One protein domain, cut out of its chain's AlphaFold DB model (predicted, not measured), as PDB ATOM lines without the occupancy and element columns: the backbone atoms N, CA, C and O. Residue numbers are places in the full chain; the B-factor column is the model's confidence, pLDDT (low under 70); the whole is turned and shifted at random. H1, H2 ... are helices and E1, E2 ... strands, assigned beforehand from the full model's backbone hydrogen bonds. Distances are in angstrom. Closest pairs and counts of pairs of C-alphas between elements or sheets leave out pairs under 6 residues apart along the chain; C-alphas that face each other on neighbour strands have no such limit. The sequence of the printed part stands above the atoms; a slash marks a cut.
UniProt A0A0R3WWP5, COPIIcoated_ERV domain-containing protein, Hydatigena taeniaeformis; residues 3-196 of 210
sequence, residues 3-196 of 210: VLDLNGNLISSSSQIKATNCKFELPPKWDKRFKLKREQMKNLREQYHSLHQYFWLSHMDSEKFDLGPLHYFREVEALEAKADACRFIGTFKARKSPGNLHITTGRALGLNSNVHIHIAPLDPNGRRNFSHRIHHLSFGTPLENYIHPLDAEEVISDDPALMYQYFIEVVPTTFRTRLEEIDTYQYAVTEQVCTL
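Overview. This is residues 3 to 196 of the 210 residues of the protein "COPIIcoated_ERV domain-containing protein" of Hydatigena taeniaeformis (UniProt A0A0R3WWP5). A long two-stranded hairpin, E9 and E10, runs along one side of a body made of small strand pairs and loops. The short hairpin E7 and E8 lies nearest the middle of that body, with helix H1 beside E8 and the pair E2 and E3 on the side of E7; the pair E1 and E4 and, farther out, the hairpin E5 and E6 lie towards one end, while H2 and H3 follow H1 at the other. The printed part has 194 residues with three named helices and ten named strands, in the order E1 E2 H1 H2 H3 E3 E4 E5 E6 E7 E8 E9 E10; the class is mixed, helices and strands, and the five two-stranded sheets are antiparallel. The whole is compact, with a radius of gyration of the C-alphas of 18.4 A and spans of 57 by 41 by 30 A.

Along the chain. E9, residues 162 to 176, is 42.5 A long, and E10, residues 181 to 195, is 44.7 A, ending with C-alpha 195 at (0.294, 82.264, -28.492). E7 is residues 132 to 134 and E8 residues 153 to 155. H1, residues 28 to 46, is 27.2 A long and starts with C-alpha 28 at (30.562, 70.073, -31.441). H2 is residues 51 to 60, 14.2 A, and H3 residues 62 to 65. E2 is residues 18 to 22, E3 85 to 89, E4 99 to 102, E5 107 to 112 and E6 115 to 119. E1, residues 3 to 5, starts with C-alpha 3 at (12.872, 90.357, -11.848).

Arrangement. In the hairpin E9 and E10, at 166 degrees, N 169 and O 188 are 2.9 A apart, within hydrogen-bond range. E4 and E9 are near each other, with 6 pairs of C-alphas within 10 A. E7 and E8 form a hairpin, N 134 to O 153 at 2.8 A. The closest C-alphas of H1 and E8, Arg 38 and Glu 153, are 6.4 A apart. H1 and H2 are close but not clearly touching, Leu 44 to Leu 51 at 7.3 A between C-alphas, in a steep tilt of 43 degrees, opposite ways. H2 and H3 are close but not clearly touching, the C-alphas of Ser 58 and Phe 65 at 7.9 A. E3 and E7 are near each other, with 6 pairs of C-alphas within 10 A. E2 and E3 are antiparallel, N 20 to O 87 at 2.9 A; so are E1 and E4, N 4 to O 100 at 2.9 A, and the hairpin E5 and E6, N 109 to O 117 at 2.9 A. E5 and E9 are apart. Each O i to N i+4 pair in H1 and H2 is within hydrogen-bond range; H3 is too short for one, and its one O i to N i+3 pair is not within range.

Size, cuts and confidence. The C-alphas farthest apart, those of Pro 124 and Arg 178, are 61.7 A from each other. The printed part has no cut. The links E1 to E2, H3 to E3, E6 to E7 and E7 to E8 are long. Mean pLDDT of the printed part is 74.1; residues 3 to 16, 47 to 75, 105 to 128, 145 and 196 are under 70.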
ATOM      1  N   VAL A   3      13.435  91.164 -12.936       62.09
ATOM      2  CA  VAL A   3      12.872  90.357 -11.848       62.09
ATOM      3  C   VAL A   3      11.932  91.257 -11.072       62.09
ATOM      4  O   VAL A   3      12.384  92.246 -10.488       62.09
ATOM      5  N   LEU A   4      10.645  90.926 -11.071       64.31
ATOM      6  CA  LEU A   4       9.597  91.732 -10.454       64.31
ATOM      7  C   LEU A   4       8.899  90.944  -9.341       64.31
ATOM      8  O   LEU A   4       8.713  89.731  -9.449       64.31
ATOM      9  N   ASP A   5       8.508  91.628  -8.267       57.97
ATOM     10  CA  ASP A   5       7.606  91.050  -7.266       57.97
ATOM     11  C   ASP A   5       6.163  91.062  -7.771       57.97
ATOM     12  O   ASP A   5       5.857  91.617  -8.830       57.97
ATOM     13  N   LEU A   6       5.255  90.441  -7.014       57.97
ATOM     14  CA  LEU A   6       3.824  90.461  -7.333       57.97
ATOM     15  C   LEU A   6       3.234  91.877  -7.446       57.97
ATOM     16  O   LEU A   6       2.187  92.047  -8.063       57.97
ATOM     17  N   ASN A   7       3.885  92.884  -6.863       53.34
ATOM     18  CA  ASN A   7       3.452  94.277  -6.913       53.34
ATOM     19  C   ASN A   7       4.106  95.050  -8.074       53.34
ATOM     20  O   ASN A   7       3.872  96.249  -8.215       53.34
ATOM     21  N   GLY A   8       4.924  94.387  -8.900       56.38
ATOM     22  CA  GLY A   8       5.654  95.004 -10.003       56.38
ATOM     23  C   GLY A   8       6.904  95.775  -9.572       56.38
ATOM     24  O   GLY A   8       7.491  96.476 -10.394       56.38
ATOM     25  N   ASN A   9       7.352  95.661  -8.320       57.44
ATOM     26  CA  ASN A   9       8.597  96.287  -7.887       57.44
ATOM     27  C   ASN A   9       9.792  95.483  -8.393       57.44
ATOM     28  O   ASN A   9       9.813  94.255  -8.308       57.44
ATOM     29  N   LEU A  10      10.830  96.184  -8.851       61.06
ATOM     30  CA  LEU A  10      12.095  95.557  -9.214       61.06
ATOM     31  C   LEU A  10      12.720  94.899  -7.975       61.06
ATOM     32  O   LEU A  10      13.095  95.578  -7.020       61.06
ATOM     33  N   ILE A  11      12.856  93.572  -7.994       57.44
ATOM     34  CA  ILE A  11      13.475  92.808  -6.897       57.44
ATOM     35  C   ILE A  11      15.007  92.901  -6.958       57.44
ATOM     36  O   ILE A  11      15.698  92.640  -5.972       57.44
ATOM     37  N   SER A  12      15.571  93.307  -8.096       53.06
ATOM     38  CA  SER A  12      17.017  93.387  -8.260       53.06
ATOM     39  C   SER A  12      17.593  94.697  -7.719       53.06
ATOM     40  O   SER A  12      17.708  95.688  -8.435       53.06
ATOM     41  N   SER A  13      17.996  94.697  -6.449       48.47
ATOM     42  CA  SER A  13      18.860  95.744  -5.886       48.47
ATOM     43  C   SER A  13      20.354  95.381  -5.930       48.47
ATOM     44  O   SER A  13      21.196  96.240  -5.687       48.47
ATOM     45  N   SER A  14      20.709  94.124  -6.250       49.56
ATOM     46  CA  SER A  14      22.098  93.633  -6.199       49.56
ATOM     47  C   SER A  14      22.383  92.396  -7.081       49.56
ATOM     48  O   SER A  14      23.089  91.479  -6.647       49.56
ATOM     49  N   SER A  15      21.798  92.278  -8.278       57.19
ATOM     50  CA  SER A  15      22.036  91.104  -9.137       57.19
ATOM     51  C   SER A  15      23.420  91.129  -9.792       57.19
ATOM     52  O   SER A  15      23.730  92.059 -10.534       57.19
ATOM     53  N   GLN A  16      24.208  90.064  -9.620       68.56
ATOM     54  CA  GLN A  16      25.441  89.820 -10.384       68.56
ATOM     55  C   GLN A  16      25.133  89.031 -11.666       68.56
ATOM     56  O   GLN A  16      25.788  88.036 -11.964       68.56
ATOM     57  N   ILE A  17      24.084  89.415 -12.397       76.19
ATOM     58  CA  ILE A  17      23.743  88.765 -13.666       76.19
ATOM     59  C   ILE A  17      24.547  89.445 -14.767       76.19
ATOM     60  O   ILE A  17      24.346  90.622 -15.062       76.19
ATOM     61  N   LYS A  18      25.459  88.695 -15.383       82.12
ATOM     62  CA  LYS A  18      26.179  89.103 -16.583       82.12
ATOM     63  C   LYS A  18      25.433  88.573 -17.805       82.12
ATOM     64  O   LYS A  18      25.178  87.374 -17.905       82.12
ATOM     65  N   ALA A  19      25.123  89.469 -18.734       82.44
ATOM     66  CA  ALA A  19      24.688  89.126 -20.080       82.44
ATOM     67  C   ALA A  19      25.908  89.177 -21.011       82.44
ATOM     68  O   ALA A  19      26.617  90.183 -21.039       82.44
ATOM     69  N   THR A  20      26.189  88.093 -21.728       84.62
ATOM     70  CA  THR A  20      27.310  87.998 -22.676       84.62
ATOM     71  C   THR A  20      26.815  87.604 -24.053       84.62
ATOM     72  O   THR A  20      26.013  86.679 -24.178       84.62
ATOM     73  N   ASN A  21      27.334  88.264 -25.083       86.88
ATOM     74  CA  ASN A  21      27.067  87.917 -26.473       86.88
ATOM     75  C   ASN A  21      27.631  86.527 -26.790       86.88
ATOM     76  O   ASN A  21      28.785  86.237 -26.469       86.88
ATOM     77  N   CYS A  22      26.836  85.661 -27.415       88.75
ATOM     78  CA  CYS A  22      27.257  84.309 -27.769       88.75
ATOM     79  C   CYS A  22      26.600  83.816 -29.067       88.75
ATOM     80  O   CYS A  22      25.869  84.542 -29.750       88.75
ATOM     81  N   LYS A  23      26.934  82.576 -29.432       90.94
ATOM     82  CA  LYS A  23      26.282  81.820 -30.498       90.94
ATOM     83  C   LYS A  23      25.277  80.846 -29.892       90.94
ATOM     84  O   LYS A  23      25.611  80.179 -28.917       90.94
ATOM     85  N   PHE A  24      24.079  80.749 -30.467       88.94
ATOM     86  CA  PHE A  24      23.064  79.800 -30.000       88.94
ATOM     87  C   PHE A  24      23.518  78.346 -30.196       88.94
ATOM     88  O   PHE A  24      23.350  77.493 -29.316       88.94
ATOM     89  N   GLU A  25      24.116  78.067 -31.355       91.00
ATOM     90  CA  GLU A  25      24.700  76.767 -31.666       91.00
ATOM     91  C   GLU A  25      25.954  76.518 -30.819       91.00
ATOM     92  O   GLU A  25      26.863  77.350 -30.740       91.00
ATOM     93  N   LEU A  26      26.002  75.350 -30.176       88.94
ATOM     94  CA  LEU A  26      27.132  74.952 -29.347       88.94
ATOM     95  C   LEU A  26      28.254  74.356 -30.205       88.94
ATOM     96  O   LEU A  26      27.983  73.630 -31.161       88.94
ATOM     97  N   PRO A  27      29.534  74.549 -29.831       88.81
ATOM     98  CA  PRO A  27      30.628  73.837 -30.480       88.81
ATOM     99  C   PRO A  27      30.446  72.310 -30.362       88.81
ATOM    100  O   PRO A  27      29.957  71.849 -29.326       88.81
ATOM    101  N   PRO A  28      30.921  71.496 -31.329       88.75
ATOM    102  CA  PRO A  28      30.562  70.073 -31.441       88.75
ATOM    103  C   PRO A  28      30.768  69.237 -30.169       88.75
ATOM    104  O   PRO A  28      29.949  68.389 -29.819       88.75
ATOM    105  N   LYS A  29      31.859  69.494 -29.436       83.19
ATOM    106  CA  LYS A  29      32.148  68.823 -28.159       83.19
ATOM    107  C   LYS A  29      31.049  69.073 -27.116       83.19
ATOM    108  O   LYS A  29      30.688  68.164 -26.373       83.19
ATOM    109  N   TRP A  30      30.553  70.303 -27.048       84.00
ATOM    110  CA  TRP A  30      29.579  70.747 -26.053       84.00
ATOM    111  C   TRP A  30      28.159  70.413 -26.457       84.00
ATOM    112  O   TRP A  30      27.390  70.008 -25.595       84.00
ATOM    113  N   ASP A  31      27.850  70.496 -27.749       88.56
ATOM    114  CA  ASP A  31      26.586  70.015 -28.298       88.56
ATOM    115  C   ASP A  31      26.352  68.542 -27.928       88.56
ATOM    116  O   ASP A  31      25.321  68.198 -27.353       88.56
ATOM    117  N   LYS A  32      27.364  67.684 -28.125       87.88
ATOM    118  CA  LYS A  32      27.290  66.267 -27.740       87.88
ATOM    119  C   LYS A  32      27.004  66.078 -26.246       87.88
ATOM    120  O   LYS A  32      26.141  65.281 -25.887       87.88
ATOM    121  N   ARG A  33      27.721  66.798 -25.375       83.50
ATOM    122  CA  ARG A  33      27.536  66.698 -23.915       83.50
ATOM    123  C   ARG A  33      26.170  67.225 -23.478       83.50
ATOM    124  O   ARG A  33      25.514  66.609 -22.646       83.50
ATOM    125  N   PHE A  34      25.742  68.349 -24.047       87.62
ATOM    126  CA  PHE A  34      24.450  68.954 -23.759       87.62
ATOM    127  C   PHE A  34      23.304  68.016 -24.146       87.62
ATOM    128  O   PHE A  34      22.437  67.749 -23.320       87.62
ATOM    129  N   LYS A  35      23.345  67.448 -25.359       89.75
ATOM    130  CA  LYS A  35      22.355  66.474 -25.839       89.75
ATOM    131  C   LYS A  35      22.286  65.232 -24.956       89.75
ATOM    132  O   LYS A  35      21.187  64.810 -24.614       89.75
ATOM    133  N   LEU A  36      23.438  64.703 -24.535       86.50
ATOM    134  CA  LEU A  36      23.491  63.567 -23.613       86.50
ATOM    135  C   LEU A  36      22.808  63.896 -22.278       86.50
ATOM    136  O   LEU A  36      21.945  63.142 -21.833       86.50
ATOM    137  N   LYS A  37      23.140  65.041 -21.664       84.12
ATOM    138  CA  LYS A  37      22.503  65.449 -20.404       84.12
ATOM    139  C   LYS A  37      21.004  65.680 -20.590       84.12
ATOM    140  O   LYS A  37      20.220  65.230 -19.765       84.12
ATOM    141  N   ARG A  38      20.588  66.329 -21.680       87.75
ATOM    142  CA  ARG A  38      19.173  66.556 -22.002       87.75
ATOM    143  C   ARG A  38      18.395  65.243 -22.105       87.75
ATOM    144  O   ARG A  38      17.309  65.134 -21.546       87.75
ATOM    145  N   GLU A  39      18.952  64.239 -22.777       87.19
ATOM    146  CA  GLU A  39      18.344  62.908 -22.891       87.19
ATOM    147  C   GLU A  39      18.222  62.216 -21.526       87.19
ATOM    148  O   GLU A  39      17.159  61.697 -21.186       87.19
ATOM    149  N   GLN A  40      19.267  62.282 -20.697       80.94
ATOM    150  CA  GLN A  40      19.211  61.778 -19.324       80.94
ATOM    151  C   GLN A  40      18.122  62.487 -18.504       80.94
ATOM    152  O   GLN A  40      17.327  61.820 -17.846       80.94
ATOM    153  N   MET A  41      18.051  63.821 -18.562       82.12
ATOM    154  CA  MET A  41      17.046  64.610 -17.834       82.12
ATOM    155  C   MET A  41      15.632  64.270 -18.282       82.12
ATOM    156  O   MET A  41      14.754  64.086 -17.443       82.12
ATOM    157  N   LYS A  42      15.422  64.100 -19.590       84.81
ATOM    158  CA  LYS A  42      14.143  63.656 -20.142       84.81
ATOM    159  C   LYS A  42      13.718  62.306 -19.556       84.81
ATOM    160  O   LYS A  42      12.603  62.192 -19.053       84.81
ATOM    161  N   ASN A  43      14.618  61.324 -19.536       81.38
ATOM    162  CA  ASN A  43      14.324  60.001 -18.981       81.38
ATOM    163  C   ASN A  43      13.955  60.064 -17.489       81.38
ATOM    164  O   ASN A  43      13.028  59.383 -17.053       81.38
ATOM    165  N   LEU A  44      14.641  60.904 -16.706       76.06
ATOM    166  CA  LEU A  44      14.333  61.090 -15.281       76.06
ATOM    167  C   LEU A  44      12.968  61.740 -15.046       76.06
ATOM    168  O   LEU A  44      12.295  61.393 -14.079       76.06
ATOM    169  N   ARG A  45      12.552  62.664 -15.918       75.81
ATOM    170  CA  ARG A  45      11.221  63.287 -15.844       75.81
ATOM    171  C   ARG A  45      10.104  62.301 -16.191       75.81
ATOM    172  O   ARG A  45       9.029  62.382 -15.612       75.81
ATOM    173  N   GLU A  46      10.350  61.368 -17.111       75.75
ATOM    174  CA  GLU A  46       9.366  60.350 -17.504       75.75
ATOM    175  C   GLU A  46       9.223  59.228 -16.453       75.75
ATOM    176  O   GLU A  46       8.131  58.694 -16.256       75.75
ATOM    177  N   GLN A  47      10.296  58.886 -15.729       69.31
ATOM    178  CA  GLN A  47      10.297  57.832 -14.706       69.31
ATOM    179  C   GLN A  47      10.014  58.382 -13.295       69.31
ATOM    180  O   GLN A  47      10.915  58.545 -12.464       69.31
ATOM    181  N   TYR A  48       8.737  58.635 -12.990       52.62
ATOM    182  CA  TYR A  48       8.305  59.068 -11.656       52.62
ATOM    183  C   TYR A  48       8.556  57.993 -10.575       52.62
ATOM    184  O   TYR A  48       8.389  56.799 -10.813       52.62
ATOM    185  N   HIS A  49       8.935  58.460  -9.374       51.88
ATOM    186  CA  HIS A  49       9.356  57.743  -8.146       51.88
ATOM    187  C   HIS A  49      10.862  57.507  -7.926       51.88
ATOM    188  O   HIS A  49      11.244  57.147  -6.813       51.88
ATOM    189  N   SER A  50      11.741  57.795  -8.892       52.66
ATOM    190  CA  SER A  50      13.193  57.598  -8.715       52.66
ATOM    191  C   SER A  50      13.966  58.841  -8.256       52.66
ATOM    192  O   SER A  50      15.121  58.701  -7.870       52.66
ATOM    193  N   LEU A  51      13.364  60.040  -8.229       53.94
ATOM    194  CA  LEU A  51      14.092  61.295  -7.958       53.94
ATOM    195  C   LEU A  51      14.868  61.283  -6.629       53.94
ATOM    196  O   LEU A  51      16.001  61.750  -6.584       53.94
ATOM    197  N   HIS A  52      14.322  60.680  -5.568       55.81
ATOM    198  CA  HIS A  52      15.043  60.526  -4.296       55.81
ATOM    199  C   HIS A  52      16.183  59.492  -4.374       55.81
ATOM    200  O   HIS A  52      17.251  59.682  -3.794       55.81
ATOM    201  N   GLN A  53      15.982  58.386  -5.096       54.66
ATOM    202  CA  GLN A  53      17.018  57.368  -5.303       54.66
ATOM    203  C   GLN A  53      18.145  57.902  -6.193       54.66
ATOM    204  O   GLN A  53      19.317  57.612  -5.973       54.66
ATOM    205  N   TYR A  54      17.784  58.745  -7.150       58.72
ATOM    206  CA  TYR A  54      18.692  59.445  -8.028       58.72
ATOM    207  C   TYR A  54      19.478  60.534  -7.295       58.72
ATOM    208  O   TYR A  54      20.685  60.618  -7.478       58.72
ATOM    209  N   PHE A  55      18.832  61.305  -6.413       58.69
ATOM    210  CA  PHE A  55      19.505  62.236  -5.502       58.69
ATOM    211  C   PHE A  55      20.610  61.536  -4.692       58.69
ATOM    212  O   PHE A  55      21.714  62.059  -4.550       58.69
ATOM    213  N   TRP A  56      20.344  60.317  -4.214       56.62
ATOM    214  CA  TRP A  56      21.350  59.496  -3.538       56.62
ATOM    215  C   TRP A  56      22.472  59.028  -4.476       56.62
ATOM    216  O   TRP A  56      23.649  59.124  -4.129       56.62
ATOM    217  N   LEU A  57      22.129  58.535  -5.668       56.94
ATOM    218  CA  LEU A  57      23.106  58.046  -6.647       56.94
ATOM    219  C   LEU A  57      24.002  59.161  -7.195       56.94
ATOM    220  O   LEU A  57      25.192  58.934  -7.401       56.94
ATOM    221  N   SER A  58      23.468  60.364  -7.391       57.09
ATOM    222  CA  SER A  58      24.236  61.496  -7.898       57.09
ATOM    223  C   SER A  58      25.271  61.979  -6.881       57.09
ATOM    224  O   SER A  58      26.377  62.341  -7.270       57.09
ATOM    225  N   HIS A  59      24.974  61.903  -5.581       58.94
ATOM    226  CA  HIS A  59      25.945  62.193  -4.522       58.94
ATOM    227  C   HIS A  59      27.028  61.113  -4.357       58.94
ATOM    228  O   HIS A  59      28.124  61.431  -3.903       58.94
ATOM    229  N   MET A  60      26.741  59.850  -4.695       55.69
ATOM    230  CA  MET A  60      27.663  58.729  -4.456       55.69
ATOM    231  C   MET A  60      28.493  58.296  -5.675       55.69
ATOM    232  O   MET A  60      29.574  57.751  -5.473       55.69
ATOM    233  N   ASP A  61      28.011  58.492  -6.909       56.84
ATOM    234  CA  ASP A  61      28.619  57.909  -8.122       56.84
ATOM    235  C   ASP A  61      28.538  58.865  -9.338       56.84
ATOM    236  O   ASP A  61      28.140  58.491 -10.443       56.84
ATOM    237  N   SER A  62      28.872  60.146  -9.137       54.34
ATOM    238  CA  SER A  62      28.701  61.216 -10.137       54.34
ATOM    239  C   SER A  62      29.531  61.045 -11.418       54.34
ATOM    240  O   SER A  62      29.077  61.449 -12.495       54.34
ATOM    241  N   GLU A  63      30.713  60.422 -11.332       56.12
ATOM    242  CA  GLU A  63      31.598  60.168 -12.480       56.12
ATOM    243  C   GLU A  63      31.011  59.146 -13.457       56.12
ATOM    244  O   GLU A  63      31.145  59.296 -14.671       56.12
ATOM    245  N   LYS A  64      30.309  58.127 -12.948       53.44
ATOM    246  CA  LYS A  64      29.735  57.053 -13.770       53.44
ATOM    247  C   LYS A  64      28.585  57.528 -14.657       53.44
ATOM    248  O   LYS A  64      28.291  56.897 -15.673       53.44
ATOM    249  N   PHE A  65      27.955  58.640 -14.290       53.94
ATOM    250  CA  PHE A  65      26.775  59.174 -14.965       53.94
ATOM    251  C   PHE A  65      27.017  60.534 -15.664       53.94
ATOM    252  O   PHE A  65      26.093  61.034 -16.303       53.94
ATOM    253  N   ASP A  66      28.232  61.114 -15.596       59.28
ATOM    254  CA  ASP A  66      28.588  62.479 -16.073       59.28
ATOM    255  C   ASP A  66      27.585  63.556 -15.604       59.28
ATOM    256  O   ASP A  66      27.175  64.445 -16.351       59.28
ATOM    257  N   LEU A  67      27.175  63.477 -14.334       56.88
ATOM    258  CA  LEU A  67      26.145  64.354 -13.748       56.88
ATOM    259  C   LEU A  67      26.690  65.681 -13.237       56.88
ATOM    260  O   LEU A  67      25.974  66.450 -12.592       56.88
ATOM    261  N   GLY A  68      27.959  65.953 -13.532       59.00
ATOM    262  CA  GLY A  68      28.588  67.212 -13.194       59.00
ATOM    263  C   GLY A  68      27.759  68.394 -13.718       59.00
ATOM    264  O   GLY A  68      27.164  68.325 -14.804       59.00
ATOM    265  N   PRO A  69      27.715  69.518 -12.988       57.69
ATOM    266  CA  PRO A  69      27.042  70.713 -13.465       57.69
ATOM    267  C   PRO A  69      27.588  71.126 -14.843       57.69
ATOM    268  O   PRO A  69      28.799  71.247 -15.039       57.69
ATOM    269  N   LEU A  70      26.698  71.425 -15.800       59.84
ATOM    270  CA  LEU A  70      27.101  71.996 -17.099       59.84
ATOM    271  C   LEU A  70      27.748  73.390 -16.949       59.84
ATOM    272  O   LEU A  70      28.320  73.914 -17.904       59.84
ATOM    273  N   HIS A  71      27.698  73.967 -15.744       55.31
ATOM    274  CA  HIS A  71      28.279  75.261 -15.378       55.31
ATOM    275  C   HIS A  71      29.782  75.385 -15.573       55.31
ATOM    276  O   HIS A  71      30.275  76.506 -15.660       55.31
ATOM    277  N   TYR A  72      30.524  74.279 -15.670       54.03
ATOM    278  CA  TYR A  72      31.974  74.374 -15.854       54.03
ATOM    279  C   TYR A  72      32.372  74.894 -17.248       54.03
ATOM    280  O   TYR A  72      33.537  75.214 -17.488       54.03
ATOM    281  N   PHE A  73      31.422  75.020 -18.184       62.19
ATOM    282  CA  PHE A  73      31.709  75.577 -19.498       62.19
ATOM    283  C   PHE A  73      31.397  77.075 -19.604       62.19
ATOM    284  O   PHE A  73      30.241  77.509 -19.567       62.19
ATOM    285  N   ARG A  74      32.454  77.858 -19.840       64.81
ATOM    286  CA  ARG A  74      32.382  79.241 -20.311       64.81
ATOM    287  C   ARG A  74      32.247  79.223 -21.833       64.81
ATOM    288  O   ARG A  74      33.231  78.969 -22.526       64.81
ATOM    289  N   GLU A  75      31.049  79.497 -22.346       69.12
ATOM    290  CA  GLU A  75      30.902  79.839 -23.762       69.12
ATOM    291  C   GLU A  75      31.818  81.011 -24.096       69.12
ATOM    292  O   GLU A  75      31.971  81.949 -23.309       69.12
ATOM    293  N   VAL A  76      32.463  80.923 -25.255       74.56
ATOM    294  CA  VAL A  76      33.324  81.994 -25.737       74.56
ATOM    295  C   VAL A  76      32.433  83.172 -26.096       74.56
ATOM    296  O   VAL A  76      31.492  83.026 -26.876       74.56
ATOM    297  N   GLU A  77      32.737  84.329 -25.517       83.75
ATOM    298  CA  GLU A  77      32.061  85.577 -25.846       83.75
ATOM    299  C   GLU A  77      32.248  85.860 -27.341       83.75
ATOM    300  O   GLU A  77      33.372  85.946 -27.846       83.75
ATOM    301  N   ALA A  78      31.137  85.919 -28.069       84.75
ATOM    302  CA  ALA A  78      31.147  86.192 -29.493       84.75
ATOM    303  C   ALA A  78      31.338  87.693 -29.726       84.75
ATOM    304  O   ALA A  78      30.806  88.529 -28.995       84.75
ATOM    305  N   LEU A  79      32.061  88.037 -30.794       87.25
ATOM    306  CA  LEU A  79      32.066  89.407 -31.304       87.25
ATOM    307  C   LEU A  79      30.629  89.815 -31.636       87.25
ATOM    308  O   LEU A  79      29.900  89.019 -32.221       87.25
ATOM    309  N   GLU A  80      30.255  91.053 -31.326       83.12
ATOM    310  CA  GLU A  80      28.897  91.575 -31.534       83.12
ATOM    311  C   GLU A  80      28.390  91.329 -32.963       83.12
ATOM    312  O   GLU A  80      27.320  90.763 -33.149       83.12
ATOM    313  N   ALA A  81      29.224  91.602 -33.973       85.62
ATOM    314  CA  ALA A  81      28.903  91.372 -35.385       85.62
ATOM    315  C   ALA A  81      28.659  89.895 -35.763       85.62
ATOM    316  O   ALA A  81      28.205  89.604 -36.867       85.62
ATOM    317  N   LYS A  82      29.022  88.950 -34.891       88.25
ATOM    318  CA  LYS A  82      28.833  87.509 -35.084       88.25
ATOM    319  C   LYS A  82      27.862  86.908 -34.074       88.25
ATOM    320  O   LYS A  82      27.537  85.741 -34.237       88.25
ATOM    321  N   ALA A  83      27.432  87.621 -33.044       87.38
ATOM    322  CA  ALA A  83      26.544  87.067 -32.030       87.38
ATOM    323  C   ALA A  83      25.124  86.903 -32.589       87.38
ATOM    324  O   ALA A  83      24.627  87.775 -33.295       87.38
ATOM    325  N   ASP A  84      24.482  85.778 -32.284       86.69
ATOM    326  CA  ASP A  84      23.069  85.521 -32.607       86.69
ATOM    327  C   ASP A  84      22.250  85.097 -31.377       86.69
ATOM    328  O   ASP A  84      21.045  84.877 -31.478       86.69
ATOM    329  N   ALA A  85      22.888  85.043 -30.206       86.38
ATOM    330  CA  ALA A  85      22.255  84.785 -28.925       86.38
ATOM    331  C   ALA A  85      22.902  85.605 -27.802       86.38
ATOM    332  O   ALA A  85      23.980  86.193 -27.944       86.38
ATOM    333  N   CYS A  86      22.228  85.622 -26.654       84.25
ATOM    334  CA  CYS A  86      22.724  86.221 -25.426       84.25
ATOM    335  C   CYS A  86      22.667  85.189 -24.302       84.25
ATOM    336  O   CYS A  86      21.625  84.574 -24.066       84.25
ATOM    337  N   ARG A  87      23.783  85.012 -23.593       86.00
ATOM    338  CA  ARG A  87      23.885  84.120 -22.440       86.00
ATOM    339  C   ARG A  87      23.823  84.925 -21.149       86.00
ATOM    340  O   ARG A  87      24.636  85.822 -20.933       86.00
ATOM    341  N   PHE A  88      22.893  84.553 -20.276       85.19
ATOM    342  CA  PHE A  88      22.764  85.107 -18.931       85.19
ATOM    343  C   PHE A  88      23.421  84.164 -17.923       85.19
ATOM    344  O   PHE A  88      23.121  82.972 -17.893       85.19
ATOM    345  N   ILE A  89      24.331  84.688 -17.103       85.12
ATOM    346  CA  ILE A  89      24.994  83.938 -16.032       85.12
ATOM    347  C   ILE A  89      25.026  84.812 -14.794       85.12
ATOM    348  O   ILE A  89      25.475  85.954 -14.854       85.12
ATOM    349  N   GLY A  90      24.613  84.268 -13.660       84.06
ATOM    350  CA  GLY A  90      24.792  84.951 -12.397       84.06
ATOM    351  C   GLY A  90      23.902  84.413 -11.304       84.06
ATOM    352  O   GLY A  90      23.217  83.405 -11.452       84.06
ATOM    353  N   THR A  91      23.907  85.156 -10.210       83.62
ATOM    354  CA  THR A  91      23.063  84.907  -9.052       83.62
ATOM    355  C   THR A  91      22.453  86.234  -8.638       83.62
ATOM    356  O   THR A  91      23.108  87.282  -8.652       83.62
ATOM    357  N   PHE A  92      21.182  86.197  -8.275       80.19
ATOM    358  CA  PHE A  92      20.483  87.346  -7.731       80.19
ATOM    359  C   PHE A  92      19.820  86.939  -6.423       80.19
ATOM    360  O   PHE A  92      19.355  85.813  -6.264       80.19
ATOM    361  N   LYS A  93      19.820  87.860  -5.462       81.06
ATOM    362  CA  LYS A  93      19.104  87.677  -4.205       81.06
ATOM    363  C   LYS A  93      17.683  88.177  -4.406       81.06
ATOM    364  O   LYS A  93      17.494  89.306  -4.847       81.06
ATOM    365  N   ALA A  94      16.712  87.342  -4.075       77.81
ATOM    366  CA  ALA A  94      15.302  87.692  -4.088       77.81
ATOM    367  C   ALA A  94      14.705  87.487  -2.696       77.81
ATOM    368  O   ALA A  94      15.225  86.716  -1.885       77.81
ATOM    369  N   ARG A  95      13.608  88.194  -2.407       79.00
ATOM    370  CA  ARG A  95      12.791  87.884  -1.231       79.00
ATOM    371  C   ARG A  95      12.125  86.523  -1.441       79.00
ATOM    372  O   ARG A  95      11.785  86.174  -2.566       79.00
ATOM    373  N   LYS A  96      11.927  85.776  -0.352       81.69
ATOM    374  CA  LYS A  96      11.144  84.531  -0.343       81.69
ATOM    375  C   LYS A  96       9.656  84.873  -0.381       81.69
ATOM    376  O   LYS A  96       8.973  84.837   0.636       81.69
ATOM    377  N   SER A  97       9.204  85.325  -1.536       77.88
ATOM    378  CA  SER A  97       7.821  85.682  -1.812       77.88
ATOM    379  C   SER A  97       7.503  85.311  -3.255       77.88
ATOM    380  O   SER A  97       8.427  85.292  -4.076       77.88
ATOM    381  N   PRO A  98       6.225  85.101  -3.593       79.25
ATOM    382  CA  PRO A  98       5.846  84.969  -4.984       79.25
ATOM    383  C   PRO A  98       6.328  86.164  -5.818       79.25
ATOM    384  O   PRO A  98       6.434  87.298  -5.333       79.25
ATOM    385  N   GLY A  99       6.664  85.898  -7.076       76.00
ATOM    386  CA  GLY A  99       7.259  86.866  -7.987       76.00
ATOM    387  C   GLY A  99       7.425  86.279  -9.380       76.00
ATOM    388  O   GLY A  99       7.226  85.084  -9.582       76.00
ATOM    389  N   ASN A 100       7.791  87.129 -10.335       75.56
ATOM    390  CA  ASN A 100       7.916  86.757 -11.737       75.56
ATOM    391  C   ASN A 100       9.285  87.176 -12.281       75.56
ATOM    392  O   ASN A 100       9.759  88.292 -12.052       75.56
ATOM    393  N   LEU A 101       9.913  86.276 -13.037       79.12
ATOM    394  CA  LEU A 101      11.114  86.563 -13.810       79.12
ATOM    395  C   LEU A 101      10.736  86.632 -15.288       79.12
ATOM    396  O   LEU A 101      10.292  85.641 -15.859       79.12
ATOM    397  N   HIS A 102      10.960  87.786 -15.915       75.00
ATOM    398  CA  HIS A 102      10.673  87.976 -17.333       75.00
ATOM    399  C   HIS A 102      11.960  88.169 -18.144       75.00
ATOM    400  O   HIS A 102      12.811  89.020 -17.846       75.00
ATOM    401  N   ILE A 103      12.082  87.383 -19.216       77.12
ATOM    402  CA  ILE A 103      13.108  87.528 -20.250       77.12
ATOM    403  C   ILE A 103      12.384  87.820 -21.559       77.12
ATOM    404  O   ILE A 103      11.632  86.997 -22.066       77.12
ATOM    405  N   THR A 104      12.595  89.015 -22.095       71.31
ATOM    406  CA  THR A 104      11.898  89.504 -23.285       71.31
ATOM    407  C   THR A 104      12.861  90.305 -24.157       71.31
ATOM    408  O   THR A 104      13.917  90.762 -23.706       71.31
ATOM    409  N   THR A 105      12.506  90.465 -25.431       66.38
ATOM    410  CA  THR A 105      13.264  91.288 -26.375       66.38
ATOM    411  C   THR A 105      13.016  92.771 -26.121       66.38
ATOM    412  O   THR A 105      11.871  93.183 -25.935       66.38
ATOM    413  N   GLY A 106      14.066  93.583 -26.224       59.16
ATOM    414  CA  GLY A 106      13.970  95.033 -26.094       59.16
ATOM    415  C   GLY A 106      14.453  95.567 -24.753       59.16
ATOM    416  O   GLY A 106      14.776  94.824 -23.827       59.16
ATOM    417  N   ARG A 107      14.526  96.895 -24.660       55.62
ATOM    418  CA  ARG A 107      14.911  97.570 -23.421       55.62
ATOM    419  C   ARG A 107      13.673  97.683 -22.536       55.62
ATOM    420  O   ARG A 107      12.636  98.165 -22.992       55.62
ATOM    421  N   ALA A 108      13.780  97.246 -21.285       51.97
ATOM    422  CA  ALA A 108      12.767  97.550 -20.285       51.97
ATOM    423  C   ALA A 108      12.799  99.056 -20.007       51.97
ATOM    424  O   ALA A 108      13.838  99.598 -19.620       51.97
ATOM    425  N   LEU A 109      11.683  99.739 -20.259       50.00
ATOM    426  CA  LEU A 109      11.471 101.108 -19.813       50.00
ATOM    427  C   LEU A 109      10.460 101.070 -18.666       50.00
ATOM    428  O   LEU A 109       9.301 100.695 -18.849       50.00
ATOM    429  N   GLY A 110      10.911 101.469 -17.479       50.50
ATOM    430  CA  GLY A 110      10.011 101.809 -16.385       50.50
ATOM    431  C   GLY A 110       9.444 103.196 -16.655       50.50
ATOM    432  O   GLY A 110      10.191 104.172 -16.629       50.50
ATOM    433  N   LEU A 111       8.148 103.287 -16.955       51.38
ATOM    434  CA  LEU A 111       7.465 104.582 -17.032       51.38
ATOM    435  C   LEU A 111       7.151 105.079 -15.610       51.38
ATOM    436  O   LEU A 111       7.425 106.234 -15.289       51.38
ATOM    437  N   ASN A 112       6.642 104.184 -14.747       50.25
ATOM    438  CA  ASN A 112       6.189 104.457 -13.375       50.25
ATOM    439  C   ASN A 112       6.555 103.266 -12.451       50.25
ATOM    440  O   ASN A 112       6.861 102.186 -12.952       50.25
ATOM    441  N   SER A 113       6.443 103.396 -11.116       52.84
ATOM    442  CA  SER A 113       6.802 102.334 -10.142       52.84
ATOM    443  C   SER A 113       6.088 100.987 -10.337       52.84
ATOM    444  O   SER A 113       6.605  99.966  -9.898       52.84
ATOM    445  N   ASN A 114       4.932 100.978 -11.014       50.94
ATOM    446  CA  ASN A 114       4.081  99.793 -11.178       50.94
ATOM    447  C   ASN A 114       3.858  99.403 -12.653       50.94
ATOM    448  O   ASN A 114       3.056  98.515 -12.931       50.94
ATOM    449  N   VAL A 115       4.497 100.086 -13.614       50.47
ATOM    450  CA  VAL A 115       4.306  99.821 -15.050       50.47
ATOM    451  C   VAL A 115       5.663  99.651 -15.719       50.47
ATOM    452  O   VAL A 115       6.387 100.626 -15.941       50.47
ATOM    453  N   HIS A 116       5.968  98.403 -16.077       53.44
ATOM    454  CA  HIS A 116       7.154  98.025 -16.844       53.44
ATOM    455  C   HIS A 116       6.737  97.625 -18.251       53.44
ATOM    456  O   HIS A 116       5.955  96.692 -18.429       53.44
ATOM    457  N   ILE A 117       7.250  98.339 -19.251       53.66
ATOM    458  CA  ILE A 117       6.998  98.032 -20.659       53.66
ATOM    459  C   ILE A 117       8.318  97.634 -21.302       53.66
ATOM    460  O   ILE A 117       9.324  98.337 -21.191       53.66
ATOM    461  N   HIS A 118       8.310  96.515 -22.015       55.88
ATOM    462  CA  HIS A 118       9.413  96.141 -22.884       55.88
ATOM    463  C   HIS A 118       9.171  96.725 -24.266       55.88
ATOM    464  O   HIS A 118       8.253  96.315 -24.975       55.88
ATOM    465  N   ILE A 119       9.994  97.699 -24.647       53.47
ATOM    466  CA  ILE A 119       9.971  98.242 -26.000       53.47
ATOM    467  C   ILE A 119      11.014  97.472 -26.798       53.47
ATOM    468  O   ILE A 119      12.222  97.702 -26.688       53.47
ATOM    469  N   ALA A 120      10.528  96.509 -27.576       53.62
ATOM    470  CA  ALA A 120      11.314  95.901 -28.633       53.62
ATOM    471  C   ALA A 120      11.482  96.931 -29.761       53.62
ATOM    472  O   ALA A 120      10.501  97.597 -30.112       53.62
ATOM    473  N   PRO A 121      12.686  97.091 -30.339       49.31
ATOM    474  CA  PRO A 121      12.831  97.827 -31.583       49.31
ATOM    475  C   PRO A 121      11.845  97.246 -32.598       49.31
ATOM    476  O   PRO A 121      11.821  96.034 -32.818       49.31
ATOM    477  N   LEU A 122      11.009  98.107 -33.177       48.12
ATOM    478  CA  LEU A 122      10.204  97.780 -34.348       48.12
ATOM    479  C   LEU A 122      11.174  97.610 -35.519       48.12
ATOM    480  O   LEU A 122      11.349  98.525 -36.316       48.12
ATOM    481  N   ASP A 123      11.870  96.481 -35.581       49.00
ATOM    482  CA  ASP A 123      12.525  96.081 -36.813       49.00
ATOM    483  C   ASP A 123      11.436  95.466 -37.708       49.00
ATOM    484  O   ASP A 123      10.908  94.401 -37.373       49.00
ATOM    485  N   PRO A 124      11.050  96.122 -38.818       44.38
ATOM    486  CA  PRO A 124      10.041  95.598 -39.734       44.38
ATOM    487  C   PRO A 124      10.438  94.246 -40.357       44.38
ATOM    488  O   PRO A 124       9.563  93.545 -40.860       44.38
ATOM    489  N   ASN A 125      11.717  93.850 -40.273       46.88
ATOM    490  CA  ASN A 125      12.237  92.547 -40.699       46.88
ATOM    491  C   ASN A 125      12.721  91.660 -39.530       46.88
ATOM    492  O   ASN A 125      13.159  90.527 -39.751       46.88
ATOM    493  N   GLY A 126      12.642  92.147 -38.289       53.69
ATOM    494  CA  GLY A 126      13.189  91.485 -37.109       53.69
ATOM    495  C   GLY A 126      12.291  90.355 -36.636       53.69
ATOM    496  O   GLY A 126      11.365  90.548 -35.847       53.69
ATOM    497  N   ARG A 127      12.562  89.138 -37.107       59.06
ATOM    498  CA  ARG A 127      11.932  87.930 -36.569       59.06
ATOM    499  C   ARG A 127      12.277  87.806 -35.081       59.06
ATOM    500  O   ARG A 127      13.434  87.601 -34.726       59.06
ATOM    501  N   ARG A 128      11.272  87.928 -34.207       67.12
ATOM    502  CA  ARG A 128      11.408  87.607 -32.778       67.12
ATOM    503  C   ARG A 128      11.679  86.112 -32.648       67.12
ATOM    504  O   ARG A 128      10.908  85.313 -33.162       67.12
ATOM    505  N   ASN A 129      12.765  85.739 -31.985       75.50
ATOM    506  CA  ASN A 129      13.088  84.344 -31.731       75.50
ATOM    507  C   ASN A 129      13.166  84.128 -30.219       75.50
ATOM    508  O   ASN A 129      14.017  84.715 -29.555       75.50
ATOM    509  N   PHE A 130      12.251  83.312 -29.694       81.00
ATOM    510  CA  PHE A 130      12.198  82.933 -28.280       81.00
ATOM    511  C   PHE A 130      12.788  81.541 -28.024       81.00
ATOM    512  O   PHE A 130      12.600  80.980 -26.944       81.00
ATOM    513  N   SER A 131      13.520  80.986 -28.998       87.31
ATOM    514  CA  SER A 131      14.351  79.804 -28.777       87.31
ATOM    515  C   SER A 131      15.340  80.093 -27.661       87.31
ATOM    516  O   SER A 131      16.009  81.129 -27.651       87.31
ATOM    517  N   HIS A 132      15.434  79.182 -26.707       90.06
ATOM    518  CA  HIS A 132      16.271  79.367 -25.539       90.06
ATOM    519  C   HIS A 132      16.750  78.026 -25.000       90.06
ATOM    520  O   HIS A 132      16.181  76.966 -25.259       90.06
ATOM    521  N   ARG A 133      17.835  78.102 -24.237       91.50
ATOM    522  CA  ARG A 133      18.461  76.965 -23.583       91.50
ATOM    523  C   ARG A 133      18.663  77.299 -22.117       91.50
ATOM    524  O   ARG A 133      19.328  78.285 -21.796       91.50
ATOM    525  N   ILE A 134      18.122  76.473 -21.231       91.38
ATOM    526  CA  ILE A 134      18.358  76.580 -19.795       91.38
ATOM    527  C   ILE A 134      19.486  75.612 -19.462       91.38
ATOM    528  O   ILE A 134      19.316  74.399 -19.385       91.38
ATOM    529  N   HIS A 135      20.686  76.162 -19.286       87.94
ATOM    530  CA  HIS A 135      21.827  75.350 -18.870       87.94
ATOM    531  C   HIS A 135      21.622  74.805 -17.456       87.94
ATOM    532  O   HIS A 135      21.945  73.645 -17.198       87.94
ATOM    533  N   HIS A 136      21.109  75.657 -16.566       87.62
ATOM    534  CA  HIS A 136      20.815  75.329 -15.181       87.62
ATOM    535  C   HIS A 136      20.021  76.446 -14.503       87.62
ATOM    536  O   HIS A 136      20.293  77.630 -14.728       87.62
ATOM    537  N   LEU A 137      19.127  76.057 -13.598       88.25
ATOM    538  CA  LEU A 137      18.443  76.949 -12.669       88.25
ATOM    539  C   LEU A 137      18.334  76.271 -11.302       88.25
ATOM    540  O   LEU A 137      17.840  75.147 -11.210       88.25
ATOM    541  N   SER A 138      18.759  76.970 -10.253       88.25
ATOM    542  CA  SER A 138      18.751  76.480  -8.875       88.25
ATOM    543  C   SER A 138      18.417  77.588  -7.882       88.25
ATOM    544  O   SER A 138      18.499  78.778  -8.193       88.25
ATOM    545  N   PHE A 139      18.027  77.175  -6.677       87.69
ATOM    546  CA  PHE A 139      17.642  78.060  -5.586       87.69
ATOM    547  C   PHE A 139      18.491  77.741  -4.353       87.69
ATOM    548  O   PHE A 139      18.689  76.578  -4.009       87.69
ATOM    549  N   GLY A 140      18.989  78.782  -3.684       85.81
ATOM    550  CA  GLY A 140      19.854  78.651  -2.509       85.81
ATOM    551  C   GLY A 140      21.296  78.263  -2.837       85.81
ATOM    552  O   GLY A 140      21.835  78.651  -3.872       85.81
ATOM    553  N   THR A 141      21.936  77.555  -1.907       82.31
ATOM    554  CA  THR A 141      23.331  77.125  -2.047       82.31
ATOM    555  C   THR A 141      23.410  75.946  -3.020       82.31
ATOM    556  O   THR A 141      22.739  74.939  -2.784       82.31
ATOM    557  N   PRO A 142      24.216  76.031  -4.095       74.56
ATOM    558  CA  PRO A 142      24.418  74.906  -4.996       74.56
ATOM    559  C   PRO A 142      25.060  73.740  -4.246       74.56
ATOM    560  O   PRO A 142      26.096  73.913  -3.604       74.56
ATOM    561  N   LEU A 143      24.460  72.561  -4.358       74.56
ATOM    562  CA  LEU A 143      25.093  71.314  -3.952       74.56
ATOM    563  C   LEU A 143      25.734  70.645  -5.164       74.56
ATOM    564  O   LEU A 143      25.177  70.649  -6.266       74.56
ATOM    565  N   GLU A 144      26.899  70.040  -4.955       71.75
ATOM    566  CA  GLU A 144      27.538  69.236  -5.989       71.75
ATOM    567  C   GLU A 144      26.661  68.035  -6.348       71.75
ATOM    568  O   GLU A 144      26.008  67.429  -5.499       71.75
ATOM    569  N   ASN A 145      26.626  67.712  -7.642       68.31
ATOM    570  CA  ASN A 145      25.860  66.596  -8.198       68.31
ATOM    571  C   ASN A 145      24.352  66.641  -7.892       68.31
ATOM    572  O   ASN A 145      23.656  65.635  -8.021       68.31
ATOM    573  N   TYR A 146      23.825  67.802  -7.505       73.88
ATOM    574  CA  TYR A 146      22.394  68.009  -7.382       73.88
ATOM    575  C   TYR A 146      21.801  68.328  -8.752       73.88
ATOM    576  O   TYR A 146      22.314  69.175  -9.486       73.88
ATOM    577  N   ILE A 147      20.715  67.643  -9.101       76.25
ATOM    578  CA  ILE A 147      20.038  67.828 -10.381       76.25
ATOM    579  C   ILE A 147      18.751  68.601 -10.178       76.25
ATOM    580  O   ILE A 147      17.970  68.315  -9.273       76.25
ATOM    581  N   HIS A 148      18.529  69.570 -11.059       84.50
ATOM    582  CA  HIS A 148      17.346  70.409 -11.039       84.50
ATOM    583  C   HIS A 148      16.436  70.107 -12.234       84.50
ATOM    584  O   HIS A 148      16.945  69.791 -13.309       84.50
ATOM    585  N   PRO A 149      15.104  70.236 -12.085       86.25
ATOM    586  CA  PRO A 149      14.163  69.908 -13.152       86.25
ATOM    587  C   PRO A 149      14.453  70.578 -14.498       86.25
ATOM    588  O   PRO A 149      14.306  69.917 -15.520       86.25
ATOM    589  N   LEU A 150      14.893  71.845 -14.514       88.75
ATOM    590  CA  LEU A 150      15.180  72.607 -15.741       88.75
ATOM    591  C   LEU A 150      16.642  72.523 -16.213       88.75
ATOM    592  O   LEU A 150      17.054  73.281 -17.091       88.75
ATOM    593  N   ASP A 151      17.452  71.627 -15.645       87.44
ATOM    594  CA  ASP A 151      18.801  71.403 -16.157       87.44
ATOM    595  C   ASP A 151      18.759  70.870 -17.594       87.44
ATOM    596  O   ASP A 151      18.031  69.931 -17.904       87.44
ATOM    597  N   ALA A 152      19.613  71.436 -18.450       88.31
ATOM    598  CA  ALA A 152      19.750  71.049 -19.854       88.31
ATOM    599  C   ALA A 152      18.446  71.104 -20.677       88.31
ATOM    600  O   ALA A 152      18.286  70.342 -21.632       88.31
ATOM    601  N   GLU A 153      17.543  72.029 -20.343       89.12
ATOM    602  CA  GLU A 153      16.336  72.271 -21.134       89.12
ATOM    603  C   GLU A 153      16.657  73.068 -22.402       89.12
ATOM    604  O   GLU A 153      17.491  73.980 -22.389       89.12
ATOM    605  N   GLU A 154      15.997  72.738 -23.511       92.12
ATOM    606  CA  GLU A 154      16.155  73.467 -24.767       92.12
ATOM    607  C   GLU A 154      14.853  73.488 -25.549       92.12
ATOM    608  O   GLU A 154      14.294  72.454 -25.923       92.12
ATOM    609  N   VAL A 155      14.448  74.703 -25.881       90.56
ATOM    610  CA  VAL A 155      13.257  74.987 -26.656       90.56
ATOM    611  C   VAL A 155      13.685  75.686 -27.935       90.56
ATOM    612  O   VAL A 155      14.339  76.729 -27.898       90.56
ATOM    613  N   ILE A 156      13.291  75.111 -29.068       90.12
ATOM    614  CA  ILE A 156      13.424  75.734 -30.385       90.12
ATOM    615  C   ILE A 156      12.037  76.215 -30.797       90.12
ATOM    616  O   ILE A 156      11.092  75.430 -30.836       90.12
ATOM    617  N   SER A 157      11.925  77.515 -31.047       81.69
ATOM    618  CA  SER A 157      10.681  78.183 -31.412       81.69
ATOM    619  C   SER A 157      10.764  78.674 -32.848       81.69
ATOM    620  O   SER A 157      11.519  79.601 -33.144       81.69
ATOM    621  N   ASP A 158       9.932  78.102 -33.714       79.06
ATOM    622  CA  ASP A 158       9.787  78.554 -35.101       79.06
ATOM    623  C   ASP A 158       8.757  79.689 -35.241       79.06
ATOM    624  O   ASP A 158       8.743  80.403 -36.247       79.06
ATOM    625  N   ASP A 159       7.908  79.882 -34.224       79.44
ATOM    626  CA  ASP A 159       6.851  80.894 -34.218       79.44
ATOM    627  C   ASP A 159       7.224  82.100 -33.321       79.44
ATOM    628  O   ASP A 159       7.368  81.957 -32.101       79.44
ATOM    629  N   PRO A 160       7.370  83.312 -33.899       73.62
ATOM    630  CA  PRO A 160       7.680  84.541 -33.163       73.62
ATOM    631  C   PRO A 160       6.542  85.029 -32.251       73.62
ATOM    632  O   PRO A 160       6.728  85.996 -31.507       73.62
ATOM    633  N   ALA A 161       5.349  84.440 -32.353       74.44
ATOM    634  CA  ALA A 161       4.186  84.764 -31.542       74.44
ATOM    635  C   ALA A 161       4.047  83.870 -30.301       74.44
ATOM    636  O   ALA A 161       3.079  84.049 -29.566       74.44
ATOM    637  N   LEU A 162       4.967  82.935 -30.046       78.50
ATOM    638  CA  LEU A 162       4.911  82.086 -28.857       78.50
ATOM    639  C   LEU A 162       5.568  82.738 -27.638       78.50
ATOM    640  O   LEU A 162       6.589  83.417 -27.728       78.50
ATOM    641  N   MET A 163       4.968  82.483 -26.482       80.69
ATOM    642  CA  MET A 163       5.464  82.793 -25.153       80.69
ATOM    643  C   MET A 163       5.622  81.485 -24.379       80.69
ATOM    644  O   MET A 163       4.695  80.676 -24.334       80.69
ATOM    645  N   TYR A 164       6.781  81.313 -23.749       84.94
ATOM    646  CA  TYR A 164       7.096  80.165 -22.904       84.94
ATOM    647  C   TYR A 164       7.026  80.583 -21.439       84.94
ATOM    648  O   TYR A 164       7.686  81.540 -21.030       84.94
ATOM    649  N   GLN A 165       6.204  79.884 -20.662       87.44
ATOM    650  CA  GLN A 165       6.010  80.122 -19.237       87.44
ATOM    651  C   GLN A 165       6.430  78.883 -18.446       87.44
ATOM    652  O   GLN A 165       6.031  77.763 -18.760       87.44
ATOM    653  N   TYR A 166       7.228  79.121 -17.407       89.50
ATOM    654  CA  TYR A 166       7.694  78.113 -16.462       89.50
ATOM    655  C   TYR A 166       7.127  78.445 -15.086       89.50
ATOM    656  O   TYR A 166       7.539  79.424 -14.463       89.50
ATOM    657  N   PHE A 167       6.188  77.636 -14.610       89.00
ATOM    658  CA  PHE A 167       5.650  77.741 -13.257       89.00
ATOM    659  C   PHE A 167       6.517  76.904 -12.329       89.00
ATOM    660  O   PHE A 167       6.574  75.685 -12.479       89.00
ATOM    661  N   ILE A 168       7.228  77.563 -11.417       88.62
ATOM    662  CA  ILE A 168       8.223  76.931 -10.551       88.62
ATOM    663  C   ILE A 168       7.715  76.942  -9.112       88.62
ATOM    664  O   ILE A 168       7.495  78.002  -8.543       88.62
ATOM    665  N   GLU A 169       7.589  75.777  -8.492       88.75
ATOM    666  CA  GLU A 169       7.204  75.658  -7.083       88.75
ATOM    667  C   GLU A 169       8.425  75.258  -6.266       88.75
ATOM    668  O   GLU A 169       8.948  74.161  -6.452       88.75
ATOM    669  N   VAL A 170       8.916  76.143  -5.395       88.75
ATOM    670  CA  VAL A 170      10.170  75.935  -4.659       88.75
ATOM    671  C   VAL A 170       9.881  75.415  -3.254       88.75
ATOM    672  O   VAL A 170       9.216  76.069  -2.462       88.75
ATOM    673  N   VAL A 171      10.460  74.269  -2.903       88.25
ATOM    674  CA  VAL A 171      10.336  73.647  -1.582       88.25
ATOM    675  C   VAL A 171      11.677  73.737  -0.849       88.25
ATOM    676  O   VAL A 171      12.673  73.191  -1.337       88.25
ATOM    677  N   PRO A 172      11.751  74.408   0.316       88.94
ATOM    678  CA  PRO A 172      12.960  74.415   1.129       88.94
ATOM    679  C   PRO A 172      13.220  73.024   1.715       88.94
ATOM    680  O   PRO A 172      12.313  72.367   2.224       88.94
ATOM    681  N   THR A 173      14.475  72.594   1.680       84.94
ATOM    682  CA  THR A 173      14.934  71.324   2.245       84.94
ATOM    683  C   THR A 173      16.206  71.517   3.054       84.94
ATOM    684  O   THR A 173      16.967  72.454   2.834       84.94
ATOM    685  N   THR A 174      16.482  70.606   3.980       84.88
ATOM    686  CA  THR A 174      17.720  70.631   4.764       84.88
ATOM    687  C   THR A 174      18.506  69.367   4.465       84.88
ATOM    688  O   THR A 174      18.027  68.257   4.703       84.88
ATOM    689  N   PHE A 175      19.706  69.534   3.919       80.38
ATOM    690  CA  PHE A 175      20.647  68.443   3.721       80.38
ATOM    691  C   PHE A 175      21.560  68.364   4.935       80.38
ATOM    692  O   PHE A 175      22.229  69.336   5.277       80.38
ATOM    693  N   ARG A 176      21.578  67.214   5.606       82.94
ATOM    694  CA  ARG A 176      22.333  67.036   6.843       82.94
ATOM    695  C   ARG A 176      23.214  65.802   6.766       82.94
ATOM    696  O   ARG A 176      22.729  64.692   6.559       82.94
ATOM    697  N   THR A 177      24.501  66.000   7.010       81.25
ATOM    698  CA  THR A 177      25.482  64.935   7.213       81.25
ATOM    699  C   THR A 177      25.960  64.944   8.669       81.25
ATOM    700  O   THR A 177      25.426  65.652   9.524       81.25
ATOM    701  N   ARG A 178      26.970  64.128   8.996       85.69
ATOM    702  CA  ARG A 178      27.602  64.163  10.326       85.69
ATOM    703  C   ARG A 178      28.438  65.425  10.562       85.69
ATOM    704  O   ARG A 178      28.709  65.735  11.716       85.69
ATOM    705  N   LEU A 179      28.878  66.090   9.493       86.50
ATOM    706  CA  LEU A 179      29.831  67.205   9.543       86.50
ATOM    707  C   LEU A 179      29.187  68.553   9.210       86.50
ATOM    708  O   LEU A 179      29.692  69.585   9.638       86.50
ATOM    709  N   GLU A 180      28.086  68.548   8.463       83.62
ATOM    710  CA  GLU A 180      27.480  69.753   7.902       83.62
ATOM    711  C   GLU A 180      25.954  69.657   7.867       83.62
ATOM    712  O   GLU A 180      25.370  68.577   7.751       83.62
ATOM    713  N   GLU A 181      25.318  70.817   7.957       87.44
ATOM    714  CA  GLU A 181      23.891  71.014   7.746       87.44
ATOM    715  C   GLU A 181      23.741  72.207   6.802       87.44
ATOM    716  O   GLU A 181      24.251  73.293   7.076       87.44
ATOM    717  N   ILE A 182      23.123  71.972   5.646       84.31
ATOM    718  CA  ILE A 182      23.046  72.922   4.540       84.31
ATOM    719  C   ILE A 182      21.581  73.105   4.157       84.31
ATOM    720  O   ILE A 182      20.880  72.147   3.817       84.31
ATOM    721  N   ASP A 183      21.136  74.360   4.157       85.25
ATOM    722  CA  ASP A 183      19.846  74.739   3.591       85.25
ATOM    723  C   ASP A 183      19.899  74.636   2.065       85.25
ATOM    724  O   ASP A 183      20.694  75.291   1.384       85.25
ATOM    725  N   THR A 184      19.011  73.814   1.533       85.25
ATOM    726  CA  THR A 184      18.883  73.473   0.119       85.25
ATOM    727  C   THR A 184      17.463  73.750  -0.340       85.25
ATOM    728  O   THR A 184      16.574  74.035   0.462       85.25
ATOM    729  N   TYR A 185      17.240  73.711  -1.646       87.12
ATOM    730  CA  TYR A 185      15.913  73.919  -2.203       87.12
ATOM    731  C   TYR A 185      15.717  72.966  -3.365       87.12
ATOM    732  O   TYR A 185      16.580  72.832  -4.238       87.12
ATOM    733  N   GLN A 186      14.555  72.336  -3.385       85.38
ATOM    734  CA  GLN A 186      14.073  71.583  -4.530       85.38
ATOM    735  C   GLN A 186      12.989  72.402  -5.205       85.38
ATOM    736  O   GLN A 186      12.434  73.321  -4.606       85.38
ATOM    737  N   TYR A 187      12.682  72.087  -6.453       87.12
ATOM    738  CA  TYR A 187      11.509  72.666  -7.075       87.12
ATOM    739  C   TYR A 187      10.839  71.682  -8.014       87.12
ATOM    740  O   TYR A 187      11.472  70.738  -8.484       87.12
ATOM    741  N   ALA A 188       9.559  71.916  -8.266       87.00
ATOM    742  CA  ALA A 188       8.822  71.327  -9.371       87.00
ATOM    743  C   ALA A 188       8.619  72.389 -10.455       87.00
ATOM    744  O   ALA A 188       8.635  73.588 -10.165       87.00
ATOM    745  N   VAL A 189       8.462  71.954 -11.705       87.50
ATOM    746  CA  VAL A 189       8.191  72.857 -12.824       87.50
ATOM    747  C   VAL A 189       7.013  72.363 -13.650       87.50
ATOM    748  O   VAL A 189       6.914  71.173 -13.941       87.50
ATOM    749  N   THR A 190       6.143  73.290 -14.040       87.81
ATOM    750  CA  THR A 190       5.119  73.088 -15.070       87.81
ATOM    751  C   THR A 190       5.397  74.036 -16.229       87.81
ATOM    752  O   THR A 190       5.602  75.232 -16.021       87.81
ATOM    753  N   GLU A 191       5.412  73.508 -17.449       87.88
ATOM    754  CA  GLU A 191       5.716  74.264 -18.665       87.88
ATOM    755  C   GLU A 191       4.435  74.541 -19.454       87.88
ATOM    756  O   GLU A 191       3.616  73.645 -19.663       87.88
ATOM    757  N   GLN A 192       4.267  75.778 -19.917       86.44
ATOM    758  CA  GLN A 192       3.137  76.186 -20.747       86.44
ATOM    759  C   GLN A 192       3.618  77.018 -21.934       86.44
ATOM    760  O   GLN A 192       4.461  77.907 -21.800       86.44
ATOM    761  N   VAL A 193       3.042  76.742 -23.105       84.62
ATOM    762  CA  VAL A 193       3.269  77.509 -24.333       84.62
ATOM    763  C   VAL A 193       1.984  78.249 -24.689       84.62
ATOM    764  O   VAL A 193       0.920  77.644 -24.795       84.62
ATOM    765  N   CYS A 194       2.087  79.562 -24.869       77.19
ATOM    766  CA  CYS A 194       0.971  80.458 -25.163       77.19
ATOM    767  C   CYS A 194       1.225  81.225 -26.463       77.19
ATOM    768  O   CYS A 194       2.318  81.743 -26.668       77.19
ATOM    769  N   THR A 195       0.211  81.384 -27.315       73.44
ATOM    770  CA  THR A 195       0.294  82.264 -28.492       73.44
ATOM    771  C   THR A 195      -0.169  83.678 -28.133       73.44
ATOM    772  O   THR A 195      -1.307  83.878 -27.715       73.44
ATOM    773  N   LEU A 196       0.672  84.686 -28.372       64.12
ATOM    774  CA  LEU A 196       0.426  86.102 -28.062       64.12
ATOM    775  C   LEU A 196      -0.811  86.694 -28.766       64.12
ATOM    776  O   LEU A 196      -1.337  87.717 -28.333       64.12
TER     777      LEU A 196